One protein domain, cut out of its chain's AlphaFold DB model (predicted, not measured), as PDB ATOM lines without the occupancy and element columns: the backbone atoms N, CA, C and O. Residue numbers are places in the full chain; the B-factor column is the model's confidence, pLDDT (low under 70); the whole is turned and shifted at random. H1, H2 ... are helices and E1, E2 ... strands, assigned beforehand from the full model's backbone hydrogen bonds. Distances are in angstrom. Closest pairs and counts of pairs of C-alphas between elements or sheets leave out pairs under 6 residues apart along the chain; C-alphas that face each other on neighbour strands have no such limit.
ATOM      1  N   ALA A  76     -21.438  -2.588   0.960       93.31
ATOM      2  CA  ALA A  76     -22.618  -2.904   1.751       93.31
ATOM      3  C   ALA A  76     -22.406  -4.216   2.519       93.31
ATOM      4  O   ALA A  76     -22.009  -5.228   1.935       93.31
ATOM      5  N   LYS A  77     -22.718  -4.197   3.816       93.31
ATOM      6  CA  LYS A  77     -22.800  -5.392   4.669       93.31
ATOM      7  C   LYS A  77     -24.211  -5.966   4.641       93.31
ATOM      8  O   LYS A  77     -24.394  -7.153   4.395       93.31
ATOM      9  N   ASP A  78     -25.192  -5.088   4.827       94.62
ATOM     10  CA  ASP A  78     -26.612  -5.388   4.707       94.62
ATOM     11  C   ASP A  78     -27.331  -4.204   4.031       94.62
ATOM     12  O   ASP A  78     -27.764  -3.260   4.701       94.62
ATOM     13  N   PRO A  79     -27.494  -4.220   2.694       94.12
ATOM     14  CA  PRO A  79     -28.190  -3.149   1.987       94.12
ATOM     15  C   PRO A  79     -29.678  -3.074   2.359       94.12
ATOM     16  O   PRO A  79     -30.302  -2.031   2.178       94.12
ATOM     17  N   SER A  80     -30.258  -4.146   2.906       94.81
ATOM     18  CA  SER A  80     -31.661  -4.204   3.317       94.81
ATOM     19  C   SER A  80     -31.952  -3.283   4.502       94.81
ATOM     20  O   SER A  80     -33.032  -2.690   4.576       94.81
ATOM     21  N   GLN A  81     -30.963  -3.108   5.382       96.25
ATOM     22  CA  GLN A  81     -31.004  -2.209   6.539       96.25
ATOM     23  C   GLN A  81     -30.141  -0.951   6.367       96.25
ATOM     24  O   GLN A  81     -29.923  -0.224   7.341       96.25
ATOM     25  N   LYS A  82     -29.672  -0.697   5.138       96.31
ATOM     26  CA  LYS A  82     -28.733   0.375   4.769       96.31
ATOM     27  C   LYS A  82     -27.416   0.349   5.551       96.31
ATOM     28  O   LYS A  82     -26.875   1.391   5.917       96.31
ATOM     29  N   GLU A  83     -26.907  -0.843   5.817       96.88
ATOM     30  CA  GLU A  83     -25.678  -1.070   6.565       96.88
ATOM     31  C   GLU A  83     -24.477  -1.291   5.638       96.88
ATOM     32  O   GLU A  83     -24.487  -2.155   4.757       96.88
ATOM     33  N   PHE A  84     -23.415  -0.526   5.871       96.06
ATOM     34  CA  PHE A  84     -22.187  -0.503   5.084       96.06
ATOM     35  C   PHE A  84     -20.964  -0.660   5.988       96.06
ATOM     36  O   PHE A  84     -21.030  -0.456   7.202       96.06
ATOM     37  N   GLN A  85     -19.831  -1.035   5.399       94.94
ATOM     38  CA  GLN A  85     -18.551  -1.086   6.096       94.94
ATOM     39  C   GLN A  85     -18.185   0.312   6.624       94.94
ATOM     40  O   GLN A  85     -18.153   1.282   5.869       94.94
ATOM     41  N   GLY A  86     -17.918   0.401   7.927       94.31
ATOM     42  CA  GLY A  86     -17.401   1.607   8.575       94.31
ATOM     43  C   GLY A  86     -15.881   1.747   8.431       94.31
ATOM     44  O   GLY A  86     -15.247   1.056   7.631       94.31
ATOM     45  N   ASP A  87     -15.280   2.620   9.237       93.50
ATOM     46  CA  ASP A  87     -13.828   2.805   9.250       93.50
ATOM     47  C   ASP A  87     -13.127   1.614   9.919       93.50
ATOM     48  O   ASP A  87     -13.012   1.515  11.139       93.50
ATOM     49  N   ILE A  88     -12.622   0.701   9.092       91.44
ATOM     50  CA  ILE A  88     -11.919  -0.495   9.562       91.44
ATOM     51  C   ILE A  88     -10.589  -0.203  10.261       91.44
ATOM     52  O   ILE A  88     -10.097  -1.053  11.004       91.44
ATOM     53  N   MET A  89      -9.975   0.954   9.997       91.81
ATOM     54  CA  MET A  89      -8.683   1.322  10.577       91.81
ATOM     55  C   MET A  89      -8.863   1.873  11.989       91.81
ATOM     56  O   MET A  89      -8.011   1.634  12.843       91.81
ATOM     57  N   ALA A  90      -9.967   2.580  12.231       95.12
ATOM     58  CA  ALA A  90     -10.327   3.089  13.548       95.12
ATOM     59  C   ALA A  90     -11.022   2.024  14.416       95.12
ATOM     60  O   ALA A  90     -10.611   1.799  15.556       95.12
ATOM     61  N   ASP A  91     -12.029   1.342  13.864       94.56
ATOM     62  CA  ASP A  91     -12.990   0.543  14.638       94.56
ATOM     63  C   ASP A  91     -12.855  -0.977  14.408       94.56
ATOM     64  O   ASP A  91     -13.584  -1.781  14.991       94.56
ATOM     65  N   GLY A  92     -11.893  -1.396  13.580       92.69
ATOM     66  CA  GLY A  92     -11.614  -2.803  13.285       92.69
ATOM     67  C   GLY A  92     -12.534  -3.418  12.223       92.69
ATOM     68  O   GLY A  92     -13.341  -2.755  11.583       92.69
ATOM     69  N   LEU A  93     -12.409  -4.729  11.998       88.81
ATOM     70  CA  LEU A  93     -13.102  -5.412  10.889       88.81
ATOM     71  C   LEU A  93     -14.637  -5.379  11.008       88.81
ATOM     72  O   LEU A  93     -15.344  -5.348   9.996       88.81
ATOM     73  N   ASP A  94     -15.149  -5.317  12.234       92.06
ATOM     74  CA  ASP A  94     -16.583  -5.268  12.513       92.06
ATOM     75  C   ASP A  94     -17.180  -3.861  12.345       92.06
ATOM     76  O   ASP A  94     -18.397  -3.710  12.434       92.06
ATOM     77  N   ALA A  95     -16.365  -2.850  12.010       95.62
ATOM     78  CA  ALA A  95     -16.803  -1.475  11.792       95.62
ATOM     79  C   ALA A  95     -17.985  -1.394  10.822       95.62
ATOM     80  O   ALA A  95     -17.928  -1.895   9.693       95.62
ATOM     81  N   THR A  96     -19.048  -0.728  11.241       96.69
ATOM     82  CA  THR A  96     -20.297  -0.612  10.493       96.69
ATOM     83  C   THR A  96     -20.770   0.837  10.530       96.69
ATOM     84  O   THR A  96     -20.667   1.506  11.557       96.69
ATOM     85  N   VAL A  97     -21.352   1.301   9.428       96.81
ATOM     86  CA  VAL A  97     -22.070   2.573   9.339       96.81
ATOM     87  C   VAL A  97     -23.439   2.352   8.702       96.81
ATOM     88  O   VAL A  97     -23.594   1.505   7.824       96.81
ATOM     89  N   LYS A  98     -24.442   3.116   9.141       96.88
ATOM     90  CA  LYS A  98     -25.721   3.211   8.437       96.88
ATOM     91  C   LYS A  98     -25.752   4.468   7.588       96.88
ATOM     92  O   LYS A  98     -25.372   5.537   8.062       96.88
ATOM     93  N   VAL A  99     -26.201   4.324   6.349       95.75
ATOM     94  CA  VAL A  99     -26.375   5.439   5.411       95.75
ATOM     95  C   VAL A  99     -27.861   5.652   5.160       95.75
ATOM     96  O   VAL A  99     -28.627   4.699   5.195       95.75
ATOM     97  N   GLU A 100     -28.283   6.884   4.896       96.12
ATOM     98  CA  GLU A 100     -29.679   7.162   4.520       96.12
ATOM     99  C   GLU A 100     -29.873   7.143   3.002       96.12
ATOM    100  O   GLU A 100     -30.934   6.764   2.496       96.12
ATOM    101  N   ASP A 101     -28.828   7.512   2.266       95.81
ATOM    102  CA  ASP A 101     -28.838   7.610   0.819       95.81
ATOM    103  C   ASP A 101     -27.446   7.376   0.214       95.81
ATOM    104  O   ASP A 101     -26.431   7.294   0.909       95.81
ATOM    105  N   ILE A 102     -27.425   7.221  -1.109       93.94
ATOM    106  CA  ILE A 102     -26.220   7.143  -1.931       93.94
ATOM    107  C   ILE A 102     -26.324   8.224  -2.996       93.94
ATOM    108  O   ILE A 102     -27.285   8.265  -3.765       93.94
ATOM    109  N   THR A 103     -25.310   9.077  -3.085       94.44
ATOM    110  CA  THR A 103     -25.215  10.078  -4.147       94.44
ATOM    111  C   THR A 103     -24.269   9.599  -5.238       94.44
ATOM    112  O   THR A 103     -23.103   9.309  -4.986       94.44
ATOM    113  N   ILE A 104     -24.782   9.526  -6.464       90.25
ATOM    114  CA  ILE A 104     -24.051   9.063  -7.642       90.25
ATOM    115  C   ILE A 104     -23.774  10.266  -8.537       90.25
ATOM    116  O   ILE A 104     -24.692  11.007  -8.884       90.25
ATOM    117  N   GLY A 105     -22.515  10.449  -8.924       90.25
ATOM    118  CA  GLY A 105     -22.089  11.398  -9.949       90.25
ATOM    119  C   GLY A 105     -21.350  10.667 -11.063       90.25
ATOM    120  O   GLY A 105     -20.711   9.647 -10.814       90.25
ATOM    121  N   ALA A 106     -21.441  11.184 -12.285       87.00
ATOM    122  CA  ALA A 106     -20.739  10.628 -13.433       87.00
ATOM    123  C   ALA A 106     -20.005  11.736 -14.183       87.00
ATOM    124  O   ALA A 106     -20.534  12.833 -14.365       87.00
ATOM    125  N   THR A 107     -18.801  11.422 -14.645       88.69
ATOM    126  CA  THR A 107     -17.949  12.351 -15.381       88.69
ATOM    127  C   THR A 107     -17.407  11.644 -16.610       88.69
ATOM    128  O   THR A 107     -16.918  10.521 -16.521       88.69
ATOM    129  N   TYR A 108     -17.509  12.305 -17.756       85.31
ATOM    130  CA  TYR A 108     -16.950  11.862 -19.021       85.31
ATOM    131  C   TYR A 108     -15.599  12.547 -19.237       85.31
ATOM    132  O   TYR A 108     -15.503  13.775 -19.137       85.31
ATOM    133  N   LEU A 109     -14.569  11.748 -19.507       88.12
ATOM    134  CA  LEU A 109     -13.187  12.189 -19.688       88.12
ATOM    135  C   LEU A 109     -12.738  11.967 -21.138       88.12
ATOM    136  O   LEU A 109     -13.256  11.075 -21.810       88.12
ATOM    137  N   ASP A 110     -11.780  12.762 -21.613       87.12
ATOM    138  CA  ASP A 110     -11.049  12.480 -22.854       87.12
ATOM    139  C   ASP A 110      -9.858  11.526 -22.623       87.12
ATOM    140  O   ASP A 110      -9.548  11.147 -21.494       87.12
ATOM    141  N   ASP A 111      -9.141  11.170 -23.695       88.44
ATOM    142  CA  ASP A 111      -7.950  10.300 -23.637       88.44
ATOM    143  C   ASP A 111      -6.775  10.892 -22.827       88.44
ATOM    144  O   ASP A 111      -5.762  10.223 -22.612       88.44
ATOM    145  N   LYS A 112      -6.868  12.162 -22.417       91.38
ATOM    146  CA  LYS A 112      -5.884  12.882 -21.597       91.38
ATOM    147  C   LYS A 112      -6.409  13.137 -20.179       91.38
ATOM    148  O   LYS A 112      -5.876  14.016 -19.499       91.38
ATOM    149  N   ASP A 113      -7.438  12.400 -19.756       87.06
ATOM    150  CA  ASP A 113      -8.117  12.514 -18.461       87.06
ATOM    151  C   ASP A 113      -8.723  13.908 -18.189       87.06
ATOM    152  O   ASP A 113      -8.947  14.295 -17.038       87.06
ATOM    153  N   GLN A 114      -9.012  14.694 -19.232       89.62
ATOM    154  CA  GLN A 114      -9.679  15.989 -19.086       89.62
ATOM    155  C   GLN A 114     -11.191  15.814 -19.047       89.62
ATOM    156  O   GLN A 114     -11.775  15.111 -19.868       89.62
ATOM    157  N   VAL A 115     -11.839  16.507 -18.112       90.19
ATOM    158  CA  VAL A 115     -13.296  16.488 -17.966       90.19
ATOM    159  C   VAL A 115     -13.958  17.159 -19.164       90.19
ATOM    160  O   VAL A 115     -13.866  18.373 -19.339       90.19
ATOM    161  N   LEU A 116     -14.668  16.365 -19.961       89.62
ATOM    162  CA  LEU A 116     -15.477  16.831 -21.084       89.62
ATOM    163  C   LEU A 116     -16.902  17.169 -20.647       89.62
ATOM    164  O   LEU A 116     -17.497  18.133 -21.123       89.62
ATOM    165  N   TYR A 117     -17.455  16.364 -19.743       86.56
ATOM    166  CA  TYR A 117     -18.802  16.547 -19.224       86.56
ATOM    167  C   TYR A 117     -18.908  15.980 -17.814       86.56
ATOM    168  O   TYR A 117     -18.340  14.935 -17.514       86.56
ATOM    169  N   GLN A 118     -19.676  16.647 -16.960       89.25
ATOM    170  CA  GLN A 118     -20.027  16.147 -15.641       89.25
ATOM    171  C   GLN A 118     -21.547  16.126 -15.533       89.25
ATOM    172  O   GLN A 118     -22.206  17.164 -15.623       89.25
ATOM    173  N   ALA A 119     -22.100  14.930 -15.364       86.44
ATOM    174  CA  ALA A 119     -23.518  14.753 -15.125       86.44
ATOM    175  C   ALA A 119     -23.882  15.321 -13.744       86.44
ATOM    176  O   ALA A 119     -23.086  15.213 -12.802       86.44
ATOM    177  N   PRO A 120     -25.084  15.903 -13.586       88.62
ATOM    178  CA  PRO A 120     -25.569  16.283 -12.270       88.62
ATOM    179  C   PRO A 120     -25.626  15.048 -11.371       88.62
ATOM    180  O   PRO A 120     -26.098  13.985 -11.781       88.62
ATOM    181  N   SER A 121     -25.151  15.192 -10.136       92.62
ATOM    182  CA  SER A 121     -25.239  14.115  -9.161       92.62
ATOM    183  C   SER A 121     -26.694  13.846  -8.796       92.62
ATOM    184  O   SER A 121     -27.480  14.782  -8.632       92.62
ATOM    185  N   LYS A 122     -27.040  12.577  -8.610       93.31
ATOM    186  CA  LYS A 122     -28.371  12.160  -8.180       93.31
ATOM    187  C   LYS A 122     -28.273  11.344  -6.904       93.31
ATOM    188  O   LYS A 122     -27.483  10.408  -6.817       93.31
ATOM    189  N   THR A 123     -29.102  11.701  -5.938       96.12
ATOM    190  CA  THR A 123     -29.230  10.981  -4.676       96.12
ATOM    191  C   THR A 123     -30.299   9.904  -4.806       96.12
ATOM    192  O   THR A 123     -31.376  10.140  -5.359       96.12
ATOM    193  N   TYR A 124     -29.982   8.713  -4.319       93.44
ATOM    194  CA  TYR A 124     -30.847   7.545  -4.294       93.44
ATOM    195  C   TYR A 124     -31.023   7.074  -2.851       93.44
ATOM    196  O   TYR A 124     -30.047   6.869  -2.137       93.44
ATOM    197  N   THR A 125     -32.271   6.871  -2.444       95.56
ATOM    198  CA  THR A 125     -32.641   6.268  -1.161       95.56
ATOM    199  C   THR A 125     -33.701   5.193  -1.397       95.56
ATOM    200  O   THR A 125     -34.345   5.170  -2.451       95.56
ATOM    201  N   TRP A 126     -33.862   4.286  -0.439       94.19
ATOM    202  CA  TRP A 126     -34.798   3.168  -0.505       94.19
ATOM    203  C   TRP A 126     -35.364   2.849   0.879       94.19
ATOM    204  O   TRP A 126     -34.747   3.150   1.898       94.19
ATOM    205  N   ASP A 127     -36.537   2.226   0.938       94.75
ATOM    206  CA  ASP A 127     -37.093   1.752   2.206       94.75
ATOM    207  C   ASP A 127     -36.372   0.491   2.682       94.75
ATOM    208  O   ASP A 127     -35.903  -0.315   1.875       94.75
ATOM    209  N   ASN A 128     -36.305   0.292   4.000       95.25
ATOM    210  CA  ASN A 128     -35.766  -0.952   4.538       95.25
ATOM    211  C   ASN A 128     -36.663  -2.125   4.130       95.25
ATOM    212  O   ASN A 128     -37.892  -2.031   4.165       95.25
ATOM    213  N   TRP A 129     -36.050  -3.255   3.791       93.69
ATOM    214  CA  TRP A 129     -36.770  -4.445   3.350       93.69
ATOM    215  C   TRP A 129     -36.215  -5.696   4.023       93.69
ATOM    216  O   TRP A 129     -35.020  -5.814   4.260       93.69
ATOM    217  N   ASN A 130     -37.087  -6.653   4.332       90.94
ATOM    218  CA  ASN A 130     -36.681  -7.969   4.852       90.94
ATOM    219  C   ASN A 130     -36.681  -9.042   3.758       90.94
ATOM    220  O   ASN A 130     -36.033 -10.074   3.891       90.94
ATOM    221  N   VAL A 131     -37.422  -8.797   2.676       86.31
ATOM    222  CA  VAL A 131     -37.509  -9.674   1.511       86.31
ATOM    223  C   VAL A 131     -37.239  -8.814   0.281       86.31
ATOM    224  O   VAL A 131     -37.892  -7.776   0.135       86.31
ATOM    225  N   PRO A 132     -36.280  -9.190  -0.580       80.81
ATOM    226  CA  PRO A 132     -36.004  -8.421  -1.779       80.81
ATOM    227  C   PRO A 132     -37.209  -8.475  -2.721       80.81
ATOM    228  O   PRO A 132     -37.881  -9.503  -2.842       80.81
ATOM    229  N   LEU A 133     -37.458  -7.372  -3.427       80.31
ATOM    230  CA  LEU A 133     -38.411  -7.348  -4.532       80.31
ATOM    231  C   LEU A 133     -37.901  -8.296  -5.623       80.31
ATOM    232  O   LEU A 133     -36.887  -8.031  -6.266       80.31
ATOM    233  N   THR A 134     -38.586  -9.421  -5.801       79.62
ATOM    234  CA  THR A 134     -38.244 -10.430  -6.805       79.62
ATOM    235  C   THR A 134     -39.368 -10.540  -7.824       79.62
ATOM    236  O   THR A 134     -40.546 -10.424  -7.493       79.62
ATOM    237  N   ALA A 135     -38.990 -10.741  -9.084       84.25
ATOM    238  CA  ALA A 135     -39.907 -11.073 -10.161       84.25
ATOM    239  C   ALA A 135     -39.491 -12.430 -10.722       84.25
ATOM    240  O   ALA A 135     -38.357 -12.607 -11.178       84.25
ATOM    241  N   GLU A 136     -40.399 -13.397 -10.667       87.12
ATOM    242  CA  GLU A 136     -40.162 -14.697 -11.271       87.12
ATOM    243  C   GLU A 136     -40.340 -14.618 -12.786       87.12
ATOM    244  O   GLU A 136     -41.227 -13.941 -13.309       87.12
ATOM    245  N   ARG A 137     -39.492 -15.351 -13.504       87.94
ATOM    246  CA  ARG A 137     -39.657 -15.592 -14.934       87.94
ATOM    247  C   ARG A 137     -39.233 -17.009 -15.267       87.94
ATOM    248  O   ARG A 137     -38.295 -17.541 -14.667       87.94
ATOM    249  N   LEU A 138     -39.855 -17.589 -16.287       89.25
ATOM    250  CA  LEU A 138     -39.378 -18.848 -16.843       89.25
ATOM    251  C   LEU A 138     -38.026 -18.623 -17.532       89.25
ATOM    252  O   LEU A 138     -37.843 -17.689 -18.319       89.25
ATOM    253  N   LYS A 139     -37.048 -19.473 -17.205       88.12
ATOM    254  CA  LYS A 139     -35.768 -19.519 -17.922       88.12
ATOM    255  C   LYS A 139     -35.982 -20.167 -19.288       88.12
ATOM    256  O   LYS A 139     -36.806 -21.066 -19.415       88.12
ATOM    257  N   ALA A 140     -35.174 -19.787 -20.274       82.25
ATOM    258  CA  ALA A 140     -35.216 -20.398 -21.605       82.25
ATOM    259  C   ALA A 140     -35.026 -21.930 -21.561       82.25
ATOM    260  O   ALA A 140     -35.641 -22.652 -22.332       82.25
ATOM    261  N   SER A 141     -34.240 -22.439 -20.606       87.50
ATOM    262  CA  SER A 141     -34.018 -23.878 -20.409       87.50
ATOM    263  C   SER A 141     -35.215 -24.636 -19.826       87.50
ATOM    264  O   SER A 141     -35.176 -25.863 -19.765       87.50
ATOM    265  N   TYR A 142     -36.258 -23.944 -19.360       91.12
ATOM    266  CA  TYR A 142     -37.411 -24.580 -18.722       91.12
ATOM    267  C   TYR A 142     -38.103 -25.576 -19.659       91.12
ATOM    268  O   TYR A 142     -38.366 -26.703 -19.248       91.12
ATOM    269  N   SER A 143     -38.330 -25.194 -20.920       89.25
ATOM    270  CA  SER A 143     -38.958 -26.066 -21.920       89.25
ATOM    271  C   SER A 143     -38.143 -27.337 -22.174       89.25
ATOM    272  O   SER A 143     -38.720 -28.413 -22.262       89.25
ATOM    273  N   ILE A 144     -36.807 -27.239 -22.192       91.62
ATOM    274  CA  ILE A 144     -35.895 -28.381 -22.380       91.62
ATOM    275  C   ILE A 144     -36.042 -29.390 -21.232       91.62
ATOM    276  O   ILE A 144     -36.146 -30.598 -21.453       91.62
ATOM    277  N   ILE A 145     -36.072 -28.899 -19.989       93.12
ATOM    278  CA  ILE A 145     -36.243 -29.750 -18.803       93.12
ATOM    279  C   ILE A 145     -37.645 -30.367 -18.793       93.12
ATOM    280  O   ILE A 145     -37.782 -31.562 -18.537       93.12
ATOM    281  N   GLN A 146     -38.675 -29.574 -19.100       94.00
ATOM    282  CA  GLN A 146     -40.062 -30.033 -19.157       94.00
ATOM    283  C   GLN A 146     -40.253 -31.140 -20.202       94.00
ATOM    284  O   GLN A 146     -40.907 -32.136 -19.913       94.00
TER     285      GLN A 146
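What this domain is: This is residues 76 to 146 of the 151 residues of an uncharacterized protein of Aerococcus sp. 1KP-2016 (UniProt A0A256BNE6). The model is an open shape of three parts: a small three-strand sheet, E1 to E3, with the short helix H1 in the loop between E2 and E3; a long two-strand ribbon that goes out through E4 and E5 and folds back through E6 and E7; and a tail after E7, of which residues 133 to 146 stick out free and end in H2. The printed part has 71 residues, with two named helices and seven named strands in the order E1, E2, H1, E3, E4, E5, E6, E7, H2. The three sheets, E1 - E2 - E3, E4 - E7 and E5 - E6, are antiparallel, and the class is mixed, helices and strands, with under half of the residues in named elements. The whole is extended, with a radius of gyration of the C-alphas of 19.8 A and spans of 54 by 40 by 23 A.

Where its parts are: The three-strand sheet holds E1, residues 76 to 78, E2, residues 83 to 85, 7.1 A long, and E3, residues 96 to 98, 6.9 A long. C-alpha 76 is at (-22.618, -2.904, 1.751). H1 is residues 88 to 91. E4 is residues 102 to 104, and C-alpha 102 is at (-26.220, 7.143, -1.931). E5 is residues 107 to 109, E6 is residues 115 to 118, 7.1 A long, and E7 is residues 122 to 124. H2 is residues 142 to 146, 6.1 A long, and ends with C-alpha 146 at (-40.062, -30.033, -19.157).

How they stand to each other: E2 is the inner strand of its sheet. E1 and E2 form a hairpin at 139 degrees, with N 83 and O 78 2.8 A apart. E2 and E3 are antiparallel at 140 degrees, with N 84 and O 97 2.8 A apart. H1 is not on this sheet. E3 and E4 are apart. E4 and E7 are antiparallel at 151 degrees, with N 102 and O 124 2.8 A apart. E4 runs on into E5 across a break of 2 residues, at 33 degrees. E5 and E6 form a hairpin at 165 degrees, with N 108 and O 117 2.8 A apart. H2 is apart from E1 to E6 and from H1. In H2 every O i to N i+4 pair is within hydrogen-bond range; H1 is too short for such a pair, and 0 of its 1 O i to N i+3 pairs is within range.

The domain as a whole: The C-alphas of Ala 90 and Gln 146, the two farthest apart, are 55.2 A from each other. Without residues 133 to 146 the body spans 41 by 30 by 16 A. The link from E7 to H2, 17 residues, is long; the other links are tight. The printed part has no cut. Its mean pLDDT is 91.3, and no printed residue is under 70.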